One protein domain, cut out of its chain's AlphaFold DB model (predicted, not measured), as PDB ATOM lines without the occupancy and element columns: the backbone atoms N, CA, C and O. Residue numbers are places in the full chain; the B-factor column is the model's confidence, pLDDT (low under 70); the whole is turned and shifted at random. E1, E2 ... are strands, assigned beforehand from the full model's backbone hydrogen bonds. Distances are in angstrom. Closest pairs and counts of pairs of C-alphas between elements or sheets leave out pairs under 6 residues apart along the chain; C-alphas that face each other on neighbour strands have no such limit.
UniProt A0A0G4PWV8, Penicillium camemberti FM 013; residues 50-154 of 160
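This is residues 50 to 154 of the 160 residues of a protein of Penicillium camemberti FM 013 (UniProt A0A0G4PWV8). The chain is wound as a solenoid of stacked turns, each turn passing through three flat walls of parallel strands: one long wall of E1, E4, E7 and E10, a short wall of E2, E5, E8 and E11, and a third wall of E3, E6 and E9. The turns are roughly triangular in outline, with residues 73 to 77, 102 to 104 and 131 to 133 bridging from the third wall back to the long one; the last turn is cut short at residues 153 to 154. The printed part has 105 residues with eleven named strands, E1 to E11 in order, and no named helix; the class is all strand. The sheets run in the orders E1 E4 E7 E10, E2 E5 E8 E11 and E3 E6 E9, all parallel. The whole is compact, with a radius of gyration of the C-alphas of 14.2 A, and elongated, spanning 38 by 24 by 17 A.

The largest strands are E7, residues 105 to 113, 26.9 A from first to last C-alpha, and E10, residues 134 to 142, 26.5 A. In their sheet are also E4, residues 78 to 84, 20.9 A, and E1, residues 52 to 55, 10.5 A, which begins at C-alpha 52 at (113.189, 100.902, 113.009). The second sheet holds E2, residues 60 to 63, 10.5 A, E5, residues 89 to 92, 10.4 A, E8, residues 118 to 121, 10.4 A, and E11, residues 147 to 150, 10.1 A, which ends at C-alpha 150 at (95.672, 104.928, 97.457). The third holds E3, residues 66 to 72, 21.4 A, E6, residues 95 to 101, 20.9 A, and E9, residues 124 to 126, 6.8 A. C-alpha 72, at the end of E3, is at (103.105, 111.174, 129.097).

In the first sheet E1 and E10 are edge strands. E7 and E10 are parallel at 1 degree, with N 109 and O 137 at 2.8 A, within hydrogen-bond range. E4 and E7 are parallel at 9 degrees, with N 110 and O 80 at 2.8 A. E1 and E4 are parallel at 12 degrees, with N 83 and O 53 at 2.8 A. The strands' lines turn by 20 degrees from edge to edge of this sheet. In the second sheet the edge strands are E2 and E11. E2 and E5 are parallel at 3 degrees, with N 62 and O 90 at 2.8 A; E5 and E8 at 4 degrees, with N 91 and O 119 at 2.8 A; E8 and E11 at 3 degrees, with N 120 and O 148 at 2.8 A. The closest C-alphas of E10 and E11 are those of Ser 141 and Leu 147, 6.5 A apart. E2 runs on into E3 across a break of 2 residues, at 99 degrees. In the third sheet E3 and E6 are parallel at 1 degree, with N 67 and O 95 at 2.8 A, and E6 and E9 are parallel at 1 degree, with N 96 and O 124 at 2.8 A. Short parallel pairings join residues 100 to 101 of E6 with residues 129 to 130, and residues 124 to 125 of E9 with residues 153 to 154. E3 and E7 are apart, among other pairs between the first and third sheets.

The two C-alphas farthest apart are those of Arg 57 and Asn 131, at 40.7 A. The printed part has no cut. No link is long; the link from E9 to E10, with 7 residues, is short and the others are tight. The mean pLDDT of the printed part is 77.8, and 28 residues are under 70: residues 50 to 53, 69, 71 to 82, 103 to 108 and 132 to 136.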
ATOM      1  N   GLN A  50     113.063 104.457 120.252       64.19
ATOM      2  CA  GLN A  50     113.228 104.328 118.805       64.19
ATOM      3  C   GLN A  50     112.447 103.116 118.273       64.19
ATOM      4  O   GLN A  50     112.270 102.113 118.964       64.19
ATOM      5  N   VAL A  51     112.018 103.167 117.015       57.66
ATOM      6  CA  VAL A  51     111.479 102.020 116.264       57.66
ATOM      7  C   VAL A  51     112.054 102.073 114.848       57.66
ATOM      8  O   VAL A  51     112.196 103.159 114.308       57.66
ATOM      9  N   GLY A  52     112.388 100.940 114.233       68.19
ATOM     10  CA  GLY A  52     113.189 100.902 113.009       68.19
ATOM     11  C   GLY A  52     112.971  99.634 112.187       68.19
ATOM     12  O   GLY A  52     113.073  98.529 112.708       68.19
ATOM     13  N   PHE A  53     112.708  99.771 110.888       61.62
ATOM     14  CA  PHE A  53     112.667  98.651 109.938       61.62
ATOM     15  C   PHE A  53     113.318  99.079 108.623       61.62
ATOM     16  O   PHE A  53     112.977 100.131 108.092       61.62
ATOM     17  N   SER A  54     114.237  98.283 108.080       77.69
ATOM     18  CA  SER A  54     115.063  98.677 106.933       77.69
ATOM     19  C   SER A  54     115.351  97.516 105.976       77.69
ATOM     20  O   SER A  54     115.554  96.378 106.401       77.69
ATOM     21  N   SER A  55     115.413  97.779 104.667       80.75
ATOM     22  CA  SER A  55     116.016  96.823 103.723       80.75
ATOM     23  C   SER A  55     116.790  97.505 102.594       80.75
ATOM     24  O   SER A  55     116.281  98.380 101.887       80.75
ATOM     25  N   THR A  56     118.051  97.105 102.429       80.69
ATOM     26  CA  THR A  56     119.029  97.798 101.578       80.69
ATOM     27  C   THR A  56     118.907  97.381 100.114       80.69
ATOM     28  O   THR A  56     118.938  98.234  99.226       80.69
ATOM     29  N   ARG A  57     118.766  96.074  99.840       82.44
ATOM     30  CA  ARG A  57     118.632  95.508  98.477       82.44
ATOM     31  C   ARG A  57     117.307  94.766  98.232       82.44
ATOM     32  O   ARG A  57     116.993  94.516  97.067       82.44
ATOM     33  N   GLY A  58     116.538  94.457  99.279       82.00
ATOM     34  CA  GLY A  58     115.198  93.863  99.205       82.00
ATOM     35  C   GLY A  58     114.088  94.871  99.548       82.00
ATOM     36  O   GLY A  58     114.385  95.946 100.067       82.00
ATOM     37  N   PRO A  59     112.816  94.582  99.220       83.31
ATOM     38  CA  PRO A  59     111.686  95.438  99.586       83.31
ATOM     39  C   PRO A  59     111.370  95.361 101.087       83.31
ATOM     40  O   PRO A  59     111.651  94.348 101.731       83.31
ATOM     41  N   LEU A  60     110.721  96.402 101.615       88.31
ATOM     42  CA  LEU A  60     110.096  96.400 102.942       88.31
ATOM     43  C   LEU A  60     108.571  96.424 102.771       88.31
ATOM     44  O   LEU A  60     108.030  97.337 102.151       88.31
ATOM     45  N   VAL A  61     107.872  95.411 103.286       88.12
ATOM     46  CA  VAL A  61     106.435  95.195 103.049       88.12
ATOM     47  C   VAL A  61     105.680  95.012 104.363       88.12
ATOM     48  O   VAL A  61     106.102  94.253 105.230       88.12
ATOM     49  N   MET A  62     104.521  95.654 104.490       87.94
ATOM     50  CA  MET A  62     103.569  95.457 105.584       87.94
ATOM     51  C   MET A  62     102.195  95.100 105.025       87.94
ATOM     52  O   MET A  62     101.701  95.777 104.123       87.94
ATOM     53  N   HIS A  63     101.554  94.070 105.573       88.38
ATOM     54  CA  HIS A  63     100.229  93.626 105.153       88.38
ATOM     55  C   HIS A  63      99.349  93.262 106.355       88.38
ATOM     56  O   HIS A  63      99.667  92.338 107.103       88.38
ATOM     57  N   LYS A  64      98.203  93.939 106.507       86.19
ATOM     58  CA  LYS A  64      97.273  93.761 107.643       86.19
ATOM     59  C   LYS A  64      97.951  93.991 109.006       86.19
ATOM     60  O   LYS A  64      97.686  93.255 109.952       86.19
ATOM     61  N   SER A  65      98.853  94.974 109.087       84.00
ATOM     62  CA  SER A  65      99.644  95.259 110.292       84.00
ATOM     63  C   SER A  65      99.060  96.418 111.105       84.00
ATOM     64  O   SER A  65      98.645  97.420 110.535       84.00
ATOM     65  N   TRP A  66      99.065  96.322 112.432       85.50
ATOM     66  CA  TRP A  66      98.559  97.341 113.356       85.50
ATOM     67  C   TRP A  66      99.680  97.855 114.272       85.50
ATOM     68  O   TRP A  66     100.485  97.059 114.748       85.50
ATOM     69  N   ILE A  67      99.729  99.158 114.563       81.25
ATOM     70  CA  ILE A  67     100.717  99.795 115.455       81.25
ATOM     71  C   ILE A  67     100.013 100.833 116.356       81.25
ATOM     72  O   ILE A  67      99.211 101.625 115.855       81.25
ATOM     73  N   LYS A  68     100.283 100.866 117.675       78.06
ATOM     74  CA  LYS A  68      99.726 101.871 118.611       78.06
ATOM     75  C   LYS A  68     100.649 102.266 119.791       78.06
ATOM     76  O   LYS A  68     100.768 101.500 120.739       78.06
ATOM     77  N   TYR A  69     101.221 103.474 119.815       68.12
ATOM     78  CA  TYR A  69     102.168 103.932 120.865       68.12
ATOM     79  C   TYR A  69     101.681 105.223 121.577       68.12
ATOM     80  O   TYR A  69     101.087 106.088 120.933       68.12
ATOM     81  N   GLN A  70     101.883 105.373 122.898       70.81
ATOM     82  CA  GLN A  70     101.422 106.551 123.672       70.81
ATOM     83  C   GLN A  70     102.309 106.920 124.885       70.81
ATOM     84  O   GLN A  70     102.563 106.057 125.711       70.81
ATOM     85  N   VAL A  71     102.703 108.182 125.099       62.78
ATOM     86  CA  VAL A  71     103.578 108.567 126.245       62.78
ATOM     87  C   VAL A  71     103.080 109.837 126.963       62.78
ATOM     88  O   VAL A  71     102.435 110.676 126.328       62.78
ATOM     89  N   LYS A  72     103.341 109.966 128.277       68.38
ATOM     90  CA  LYS A  72     103.105 111.174 129.097       68.38
ATOM     91  C   LYS A  72     104.342 111.599 129.911       68.38
ATOM     92  O   LYS A  72     104.935 110.744 130.560       68.38
ATOM     93  N   ASN A  73     104.649 112.901 129.905       65.69
ATOM     94  CA  ASN A  73     105.745 113.567 130.639       65.69
ATOM     95  C   ASN A  73     107.212 113.188 130.262       65.69
ATOM     96  O   ASN A  73     108.018 113.095 131.181       65.69
ATOM     97  N   PRO A  74     107.611 112.898 129.000       58.72
ATOM     98  CA  PRO A  74     109.023 112.624 128.699       58.72
ATOM     99  C   PRO A  74     109.835 113.892 128.396       58.72
ATOM    100  O   PRO A  74     109.451 114.666 127.519       58.72
ATOM    101  N   GLU A  75     111.000 114.046 129.027       61.41
ATOM    102  CA  GLU A  75     111.921 115.176 128.798       61.41
ATOM    103  C   GLU A  75     113.243 114.808 128.094       61.41
ATOM    104  O   GLU A  75     114.241 115.504 128.236       61.41
ATOM    105  N   GLN A  76     113.239 113.757 127.261       58.94
ATOM    106  CA  GLN A  76     114.123 113.670 126.084       58.94
ATOM    107  C   GLN A  76     113.533 112.745 124.988       58.94
ATOM    108  O   GLN A  76     112.338 112.441 125.008       58.94
ATOM    109  N   MET A  77     114.330 112.370 123.981       57.22
ATOM    110  CA  MET A  77     113.866 112.141 122.602       57.22
ATOM    111  C   MET A  77     113.218 110.769 122.293       57.22
ATOM    112  O   MET A  77     113.563 109.735 122.870       57.22
ATOM    113  N   LEU A  78     112.298 110.740 121.311       60.78
ATOM    114  CA  LEU A  78     111.635 109.518 120.818       60.78
ATOM    115  C   LEU A  78     111.485 109.474 119.278       60.78
ATOM    116  O   LEU A  78     111.109 110.464 118.657       60.78
ATOM    117  N   GLU A  79     111.715 108.317 118.649       64.56
ATOM    118  CA  GLU A  79     111.790 108.174 117.183       64.56
ATOM    119  C   GLU A  79     111.053 106.940 116.607       64.56
ATOM    120  O   GLU A  79     110.872 105.927 117.284       64.56
ATOM    121  N   VAL A  80     110.659 106.983 115.325       61.31
ATOM    122  CA  VAL A  80     110.130 105.829 114.562       61.31
ATOM    123  C   VAL A  80     110.498 105.926 113.071       61.31
ATOM    124  O   VAL A  80     110.111 106.879 112.402       61.31
ATOM    125  N   GLY A  81     111.139 104.897 112.511       67.94
ATOM    126  CA  GLY A  81     111.623 104.825 111.131       67.94
ATOM    127  C   GLY A  81     111.228 103.542 110.382       67.94
ATOM    128  O   GLY A  81     111.321 102.438 110.915       67.94
ATOM    129  N   PHE A  82     110.830 103.657 109.112       64.50
ATOM    130  CA  PHE A  82     110.658 102.509 108.204       64.50
ATOM    131  C   PHE A  82     111.206 102.869 106.814       64.50
ATOM    132  O   PHE A  82     110.701 103.803 106.197       64.50
ATOM    133  N   SER A  83     112.223 102.162 106.310       79.62
ATOM    134  CA  SER A  83     112.998 102.574 105.130       79.62
ATOM    135  C   SER A  83     113.317 101.444 104.132       79.62
ATOM    136  O   SER A  83     113.449 100.273 104.488       79.62
ATOM    137  N   SER A  84     113.505 101.781 102.850       79.19
ATOM    138  CA  SER A  84     114.198 100.889 101.902       79.19
ATOM    139  C   SER A  84     115.041 101.648 100.877       79.19
ATOM    140  O   SER A  84     114.577 102.588 100.234       79.19
ATOM    141  N   THR A  85     116.303 101.243 100.706       79.88
ATOM    142  CA  THR A  85     117.278 102.019  99.922       79.88
ATOM    143  C   THR A  85     117.166 101.767  98.418       79.88
ATOM    144  O   THR A  85     117.100 102.717  97.640       79.88
ATOM    145  N   ARG A  86     117.168 100.498  97.972       81.00
ATOM    146  CA  ARG A  86     117.178 100.128  96.536       81.00
ATOM    147  C   ARG A  86     115.865  99.514  96.021       81.00
ATOM    148  O   ARG A  86     115.770  99.226  94.827       81.00
ATOM    149  N   ARG A  87     114.869  99.291  96.881       87.19
ATOM    150  CA  ARG A  87     113.590  98.627  96.566       87.19
ATOM    151  C   ARG A  87     112.412  99.371  97.223       87.19
ATOM    152  O   ARG A  87     112.658 100.305  97.982       87.19
ATOM    153  N   PRO A  88     111.152  99.034  96.886       82.81
ATOM    154  CA  PRO A  88     109.996  99.755  97.410       82.81
ATOM    155  C   PRO A  88     109.764  99.544  98.913       82.81
ATOM    156  O   PRO A  88     110.063  98.476  99.456       82.81
ATOM    157  N   LEU A  89     109.133 100.539  99.536       88.25
ATOM    158  CA  LEU A  89     108.439 100.420 100.821       88.25
ATOM    159  C   LEU A  89     106.928 100.318 100.554       88.25
ATOM    160  O   LEU A  89     106.376 101.174  99.868       88.25
ATOM    161  N   VAL A  90     106.251  99.288 101.071       89.00
ATOM    162  CA  VAL A  90     104.831  99.006 100.781       89.00
ATOM    163  C   VAL A  90     104.028  98.770 102.064       89.00
ATOM    164  O   VAL A  90     104.413  97.945 102.888       89.00
ATOM    165  N   MET A  91     102.874  99.427 102.212       89.75
ATOM    166  CA  MET A  91     101.931  99.229 103.324       89.75
ATOM    167  C   MET A  91     100.509  98.952 102.818       89.75
ATOM    168  O   MET A  91      99.856  99.848 102.283       89.75
ATOM    169  N   HIS A  92      99.988  97.742 103.026       91.44
ATOM    170  CA  HIS A  92      98.653  97.330 102.578       91.44
ATOM    171  C   HIS A  92      97.742  96.937 103.752       91.44
ATOM    172  O   HIS A  92      98.036  95.992 104.483       91.44
ATOM    173  N   LYS A  93      96.585  97.601 103.892       90.62
ATOM    174  CA  LYS A  93      95.609  97.361 104.978       90.62
ATOM    175  C   LYS A  93      96.217  97.532 106.381       90.62
ATOM    176  O   LYS A  93      95.868  96.784 107.291       90.62
ATOM    177  N   SER A  94      97.148  98.474 106.546       87.44
ATOM    178  CA  SER A  94      97.845  98.703 107.818       87.44
ATOM    179  C   SER A  94      97.226  99.853 108.618       87.44
ATOM    180  O   SER A  94      96.832 100.859 108.039       87.44
ATOM    181  N   TRP A  95      97.179  99.745 109.946       89.25
ATOM    182  CA  TRP A  95      96.709 100.800 110.849       89.25
ATOM    183  C   TRP A  95      97.824 101.244 111.797       89.25
ATOM    184  O   TRP A  95      98.469 100.419 112.433       89.25
ATOM    185  N   ILE A  96      98.029 102.548 111.960       85.50
ATOM    186  CA  ILE A  96      99.089 103.125 112.793       85.50
ATOM    187  C   ILE A  96      98.494 104.247 113.659       85.50
ATOM    188  O   ILE A  96      97.738 105.084 113.162       85.50
ATOM    189  N   LYS A  97      98.790 104.278 114.968       86.88
ATOM    190  CA  LYS A  97      98.233 105.278 115.897       86.88
ATOM    191  C   LYS A  97      99.195 105.721 117.012       86.88
ATOM    192  O   LYS A  97      99.497 104.946 117.912       86.88
ATOM    193  N   TYR A  98      99.544 107.000 117.055       80.56
ATOM    194  CA  TYR A  98     100.338 107.619 118.120       80.56
ATOM    195  C   TYR A  98      99.501 108.621 118.930       80.56
ATOM    196  O   TYR A  98      98.698 109.348 118.344       80.56
ATOM    197  N   GLN A  99      99.651 108.666 120.261       82.38
ATOM    198  CA  GLN A  99      99.057 109.727 121.100       82.38
ATOM    199  C   GLN A  99      99.974 110.120 122.279       82.38
ATOM    200  O   GLN A  99     100.122 109.339 123.219       82.38
ATOM    201  N   VAL A 100     100.551 111.322 122.261       76.75
ATOM    202  CA  VAL A 100     101.554 111.813 123.233       76.75
ATOM    203  C   VAL A 100     101.001 112.999 124.037       76.75
ATOM    204  O   VAL A 100     100.122 113.711 123.551       76.75
ATOM    205  N   ARG A 101     101.480 113.226 125.268       77.19
ATOM    206  CA  ARG A 101     101.221 114.461 126.029       77.19
ATOM    207  C   ARG A 101     102.426 114.882 126.884       77.19
ATOM    208  O   ARG A 101     103.091 114.010 127.431       77.19
ATOM    209  N   ASN A 102     102.662 116.187 127.027       72.88
ATOM    210  CA  ASN A 102     103.809 116.762 127.745       72.88
ATOM    211  C   ASN A 102     105.190 116.231 127.266       72.88
ATOM    212  O   ASN A 102     105.972 115.822 128.120       72.88
ATOM    213  N   PRO A 103     105.506 116.141 125.953       65.00
ATOM    214  CA  PRO A 103     106.883 115.915 125.516       65.00
ATOM    215  C   PRO A 103     107.692 117.215 125.642       65.00
ATOM    216  O   PRO A 103     107.335 118.205 125.000       65.00
ATOM    217  N   GLY A 104     108.765 117.205 126.436       62.38
ATOM    218  CA  GLY A 104     109.655 118.354 126.630       62.38
ATOM    219  C   GLY A 104     110.348 118.757 125.329       62.38
ATOM    220  O   GLY A 104     110.031 119.799 124.756       62.38
ATOM    221  N   GLN A 105     111.231 117.897 124.804       64.06
ATOM    222  CA  GLN A 105     111.925 118.136 123.534       64.06
ATOM    223  C   GLN A 105     112.010 116.893 122.628       64.06
ATOM    224  O   GLN A 105     112.541 115.852 123.001       64.06
ATOM    225  N   LEU A 106     111.528 117.106 121.400       55.19
ATOM    226  CA  LEU A 106     111.736 116.371 120.149       55.19
ATOM    227  C   LEU A 106     111.205 114.928 120.027       55.19
ATOM    228  O   LEU A 106     111.581 113.996 120.737       55.19
ATOM    229  N   LEU A 107     110.354 114.728 119.010       62.44
ATOM    230  CA  LEU A 107     109.859 113.415 118.592       62.44
ATOM    231  C   LEU A 107     109.714 113.343 117.059       62.44
ATOM    232  O   LEU A 107     109.005 114.168 116.472       62.44
ATOM    233  N   GLN A 108     110.358 112.358 116.413       66.06
ATOM    234  CA  GLN A 108     110.297 112.156 114.953       66.06
ATOM    235  C   GLN A 108     109.588 110.853 114.546       66.06
ATOM    236  O   GLN A 108     109.761 109.810 115.175       66.06
ATOM    237  N   VAL A 109     108.844 110.875 113.434       70.69
ATOM    238  CA  VAL A 109     108.318 109.670 112.767       70.69
ATOM    239  C   VAL A 109     108.469 109.785 111.248       70.69
ATOM    240  O   VAL A 109     107.849 110.648 110.631       70.69
ATOM    241  N   GLY A 110     109.261 108.904 110.630       76.25
ATOM    242  CA  GLY A 110     109.633 108.977 109.212       76.25
ATOM    243  C   GLY A 110     109.528 107.647 108.461       76.25
ATOM    244  O   GLY A 110     110.194 106.672 108.808       76.25
ATOM    245  N   PHE A 111     108.745 107.595 107.379       80.88
ATOM    246  CA  PHE A 111     108.727 106.444 106.459       80.88
ATOM    247  C   PHE A 111     109.324 106.845 105.100       80.88
ATOM    248  O   PHE A 111     108.922 107.867 104.545       80.88
ATOM    249  N   SER A 112     110.272 106.077 104.549       80.38
ATOM    250  CA  SER A 112     111.069 106.508 103.386       80.38
ATOM    251  C   SER A 112     111.417 105.410 102.364       80.38
ATOM    252  O   SER A 112     111.533 104.227 102.687       80.38
ATOM    253  N   SER A 113     111.649 105.788 101.101       80.31
ATOM    254  CA  SER A 113     112.370 104.932 100.140       80.31
ATOM    255  C   SER A 113     113.265 105.730  99.188       80.31
ATOM    256  O   SER A 113     112.819 106.661  98.524       80.31
ATOM    257  N   THR A 114     114.553 105.386  99.104       78.12
ATOM    258  CA  THR A 114     115.546 106.262  98.452       78.12
ATOM    259  C   THR A 114     115.533 106.166  96.924       78.12
ATOM    260  O   THR A 114     115.612 107.188  96.249       78.12
ATOM    261  N   ARG A 115     115.467 104.955  96.349       79.19
ATOM    262  CA  ARG A 115     115.582 104.733  94.886       79.19
ATOM    263  C   ARG A 115     114.324 104.172  94.211       79.19
ATOM    264  O   ARG A 115     114.375 103.858  93.025       79.19
ATOM    265  N   ARG A 116     113.241 103.934  94.951       86.00
ATOM    266  CA  ARG A 116     112.032 103.228  94.485       86.00
ATOM    267  C   ARG A 116     110.789 103.749  95.235       86.00
ATOM    268  O   ARG A 116     110.953 104.550  96.151       86.00
ATOM    269  N   PRO A 117     109.560 103.362  94.835       81.38
ATOM    270  CA  PRO A 117     108.342 103.918  95.418       81.38
ATOM    271  C   PRO A 117     108.188 103.707  96.929       81.38
ATOM    272  O   PRO A 117     108.555 102.656  97.460       81.38
ATOM    273  N   LEU A 118     107.518 104.657  97.582       87.19
ATOM    274  CA  LEU A 118     106.813 104.426  98.844       87.19
ATOM    275  C   LEU A 118     105.321 104.319  98.521       87.19
ATOM    276  O   LEU A 118     104.740 105.273  98.016       87.19
ATOM    277  N   ALA A 119     104.698 103.171  98.792       88.00
ATOM    278  CA  ALA A 119     103.306 102.896  98.443       88.00
ATOM    279  C   ALA A 119     102.449 102.537  99.668       88.00
ATOM    280  O   ALA A 119     102.773 101.614 100.416       88.00
ATOM    281  N   MET A 120     101.308 103.206  99.839       88.75
ATOM    282  CA  MET A 120     100.288 102.873 100.839       88.75
ATOM    283  C   MET A 120      98.945 102.572 100.168       88.75
ATOM    284  O   MET A 120      98.448 103.368  99.374       88.75
ATOM    285  N   HIS A 121      98.329 101.439 100.511       92.19
ATOM    286  CA  HIS A 121      97.017 101.030 100.009       92.19
ATOM    287  C   HIS A 121      96.084 100.599 101.149       92.19
ATOM    288  O   HIS A 121      96.390  99.654 101.877       92.19
ATOM    289  N   LYS A 122      94.913 101.241 101.276       91.31
ATOM    290  CA  LYS A 122      93.918 100.959 102.336       91.31
ATOM    291  C   LYS A 122      94.500 101.056 103.757       91.31
ATOM    292  O   LYS A 122      94.082 100.311 104.639       91.31
ATOM    293  N   SER A 123      95.477 101.939 103.964       89.31
ATOM    294  CA  SER A 123      96.195 102.086 105.234       89.31
ATOM    295  C   SER A 123      95.801 103.377 105.963       89.31
ATOM    296  O   SER A 123      95.521 104.392 105.332       89.31
ATOM    297  N   TRP A 124      95.771 103.349 107.293       90.00
ATOM    298  CA  TRP A 124      95.374 104.474 108.143       90.00
ATOM    299  C   TRP A 124      96.491 104.840 109.117       90.00
ATOM    300  O   TRP A 124      97.056 103.968 109.772       90.00
ATOM    301  N   ILE A 125      96.763 106.133 109.278       85.75
ATOM    302  CA  ILE A 125      97.753 106.664 110.213       85.75
ATOM    303  C   ILE A 125      97.115 107.800 111.027       85.75
ATOM    304  O   ILE A 125      96.566 108.743 110.462       85.75
ATOM    305  N   LYS A 126      97.174 107.741 112.364       87.81
ATOM    306  CA  LYS A 126      96.723 108.825 113.256       87.81
ATOM    307  C   LYS A 126      97.802 109.232 114.255       87.81
ATOM    308  O   LYS A 126      98.210 108.413 115.068       87.81
ATOM    309  N   TYR A 127      98.155 110.507 114.281       81.44
ATOM    310  CA  TYR A 127      98.954 111.133 115.331       81.44
ATOM    311  C   TYR A 127      98.067 112.038 116.185       81.44
ATOM    312  O   TYR A 127      97.091 112.615 115.699       81.44
ATOM    313  N   GLN A 128      98.402 112.156 117.464       83.94
ATOM    314  CA  GLN A 128      97.812 113.127 118.371       83.94
ATOM    315  C   GLN A 128      98.862 113.562 119.395       83.94
ATOM    316  O   GLN A 128      99.504 112.709 120.000       83.94
ATOM    317  N   VAL A 129      99.017 114.859 119.630       78.56
ATOM    318  CA  VAL A 129      99.867 115.397 120.702       78.56
ATOM    319  C   VAL A 129      99.049 116.368 121.550       78.56
ATOM    320  O   VAL A 129      98.118 116.997 121.044       78.56
ATOM    321  N   LYS A 130      99.360 116.463 122.843       81.44
ATOM    322  CA  LYS A 130      98.880 117.520 123.739       81.44
ATOM    323  C   LYS A 130     100.044 118.168 124.484       81.44
ATOM    324  O   LYS A 130     100.968 117.446 124.853       81.44
ATOM    325  N   ASN A 131      99.974 119.469 124.755       75.88
ATOM    326  CA  ASN A 131     100.972 120.182 125.565       75.88
ATOM    327  C   ASN A 131     102.434 119.944 125.086       75.88
ATOM    328  O   ASN A 131     103.233 119.435 125.872       75.88
ATOM    329  N   PRO A 132     102.794 120.175 123.805       69.19
ATOM    330  CA  PRO A 132     104.181 120.030 123.356       69.19
ATOM    331  C   PRO A 132     105.072 121.146 123.922       69.19
ATOM    332  O   PRO A 132     104.660 122.303 123.911       69.19
ATOM    333  N   GLY A 133     106.289 120.806 124.358       65.62
ATOM    334  CA  GLY A 133     107.345 121.777 124.648       65.62
ATOM    335  C   GLY A 133     107.963 122.291 123.348       65.62
ATOM    336  O   GLY A 133     107.581 123.350 122.856       65.62
ATOM    337  N   GLN A 134     108.874 121.526 122.737       65.81
ATOM    338  CA  GLN A 134     109.479 121.875 121.444       65.81
ATOM    339  C   GLN A 134     109.657 120.684 120.480       65.81
ATOM    340  O   GLN A 134     109.993 119.572 120.881       65.81
ATOM    341  N   LEU A 135     109.484 120.997 119.187       56.88
ATOM    342  CA  LEU A 135     109.699 120.193 117.970       56.88
ATOM    343  C   LEU A 135     108.985 118.829 117.839       56.88
ATOM    344  O   LEU A 135     109.124 117.903 118.633       56.88
ATOM    345  N   LEU A 136     108.268 118.682 116.723       65.81
ATOM    346  CA  LEU A 136     107.586 117.462 116.282       65.81
ATOM    347  C   LEU A 136     107.783 117.314 114.773       65.81
ATOM    348  O   LEU A 136     107.412 118.219 114.027       65.81
ATOM    349  N   GLN A 137     108.308 116.177 114.311       70.25
ATOM    350  CA  GLN A 137     108.480 115.911 112.881       70.25
ATOM    351  C   GLN A 137     107.760 114.623 112.476       70.25
ATOM    352  O   GLN A 137     107.998 113.555 113.033       70.25
ATOM    353  N   VAL A 138     106.880 114.709 111.478       71.62
ATOM    354  CA  VAL A 138     106.189 113.552 110.892       71.62
ATOM    355  C   VAL A 138     106.332 113.631 109.377       71.62
ATOM    356  O   VAL A 138     105.894 114.607 108.774       71.62
ATOM    357  N   GLY A 139     106.948 112.620 108.761       75.31
ATOM    358  CA  GLY A 139     107.327 112.653 107.349       75.31
ATOM    359  C   GLY A 139     107.117 111.335 106.604       75.31
ATOM    360  O   GLY A 139     107.313 110.240 107.133       75.31
ATOM    361  N   PHE A 140     106.768 111.457 105.326       80.00
ATOM    362  CA  PHE A 140     106.721 110.357 104.366       80.00
ATOM    363  C   PHE A 140     107.468 110.809 103.113       80.00
ATOM    364  O   PHE A 140     107.155 111.872 102.582       80.00
ATOM    365  N   SER A 141     108.456 110.048 102.642       78.62
ATOM    366  CA  SER A 141     109.305 110.490 101.528       78.62
ATOM    367  C   SER A 141     109.663 109.379 100.546       78.62
ATOM    368  O   SER A 141     109.813 108.207 100.891       78.62
ATOM    369  N   SER A 142     109.862 109.759  99.287       80.56
ATOM    370  CA  SER A 142     110.647 108.966  98.349       80.56
ATOM    371  C   SER A 142     111.583 109.902  97.590       80.56
ATOM    372  O   SER A 142     111.154 110.948  97.118       80.56
ATOM    373  N   THR A 143     112.878 109.583  97.555       79.56
ATOM    374  CA  THR A 143     113.916 110.539  97.107       79.56
ATOM    375  C   THR A 143     114.129 110.515  95.594       79.56
ATOM    376  O   THR A 143     114.533 111.511  95.008       79.56
ATOM    377  N   ARG A 144     113.903 109.360  94.955       80.44
ATOM    378  CA  ARG A 144     114.026 109.149  93.497       80.44
ATOM    379  C   ARG A 144     112.922 108.236  92.950       80.44
ATOM    380  O   ARG A 144     113.100 107.578  91.929       80.44
ATOM    381  N   GLY A 145     111.820 108.110  93.682       76.62
ATOM    382  CA  GLY A 145     110.652 107.328  93.302       76.62
ATOM    383  C   GLY A 145     109.366 108.070  93.671       76.62
ATOM    384  O   GLY A 145     109.418 109.074  94.379       76.62
ATOM    385  N   PRO A 146     108.202 107.603  93.199       81.56
ATOM    386  CA  PRO A 146     106.925 108.202  93.555       81.56
ATOM    387  C   PRO A 146     106.509 107.846  94.990       81.56
ATOM    388  O   PRO A 146     106.655 106.705  95.444       81.56
ATOM    389  N   LEU A 147     105.917 108.820  95.679       85.06
ATOM    390  CA  LEU A 147     105.111 108.612  96.881       85.06
ATOM    391  C   LEU A 147     103.659 108.359  96.445       85.06
ATOM    392  O   LEU A 147     103.033 109.228  95.847       85.06
ATOM    393  N   VAL A 148     103.127 107.167  96.715       87.94
ATOM    394  CA  VAL A 148     101.817 106.709  96.226       87.94
ATOM    395  C   VAL A 148     100.892 106.401  97.401       87.94
ATOM    396  O   VAL A 148     101.144 105.474  98.169       87.94
ATOM    397  N   LEU A 149      99.788 107.140  97.519       85.94
ATOM    398  CA  LEU A 149      98.770 106.949  98.556       85.94
ATOM    399  C   LEU A 149      97.418 106.620  97.902       85.94
ATOM    400  O   LEU A 149      96.782 107.484  97.312       85.94
ATOM    401  N   HIS A 150      96.955 105.373  98.014       90.00
ATOM    402  CA  HIS A 150      95.672 104.928  97.457       90.00
ATOM    403  C   HIS A 150      94.711 104.488  98.571       90.00
ATOM    404  O   HIS A 150      95.018 103.581  99.353       90.00
ATOM    405  N   LYS A 151      93.532 105.127  98.652       91.00
ATOM    406  CA  LYS A 151      92.485 104.853  99.665       91.00
ATOM    407  C   LYS A 151      93.052 104.796 101.095       91.00
ATOM    408  O   LYS A 151      92.650 103.956 101.895       91.00
ATOM    409  N   SER A 152      94.043 105.642 101.372       88.88
ATOM    410  CA  SER A 152      94.828 105.659 102.608       88.88
ATOM    411  C   SER A 152      94.748 107.037 103.258       88.88
ATOM    412  O   SER A 152      94.654 108.038 102.554       88.88
ATOM    413  N   TRP A 153      94.776 107.080 104.587       87.94
ATOM    414  CA  TRP A 153      94.440 108.266 105.374       87.94
ATOM    415  C   TRP A 153      95.541 108.599 106.375       87.94
ATOM    416  O   TRP A 153      96.029 107.713 107.077       87.94
ATOM    417  N   VAL A 154      95.872 109.884 106.500       84.31
ATOM    418  CA  VAL A 154      96.747 110.406 107.556       84.31
ATOM    419  C   VAL A 154      95.996 111.503 108.303       84.31
ATOM    420  O   VAL A 154      95.540 112.464 107.692       84.31
TER     421      VAL A 154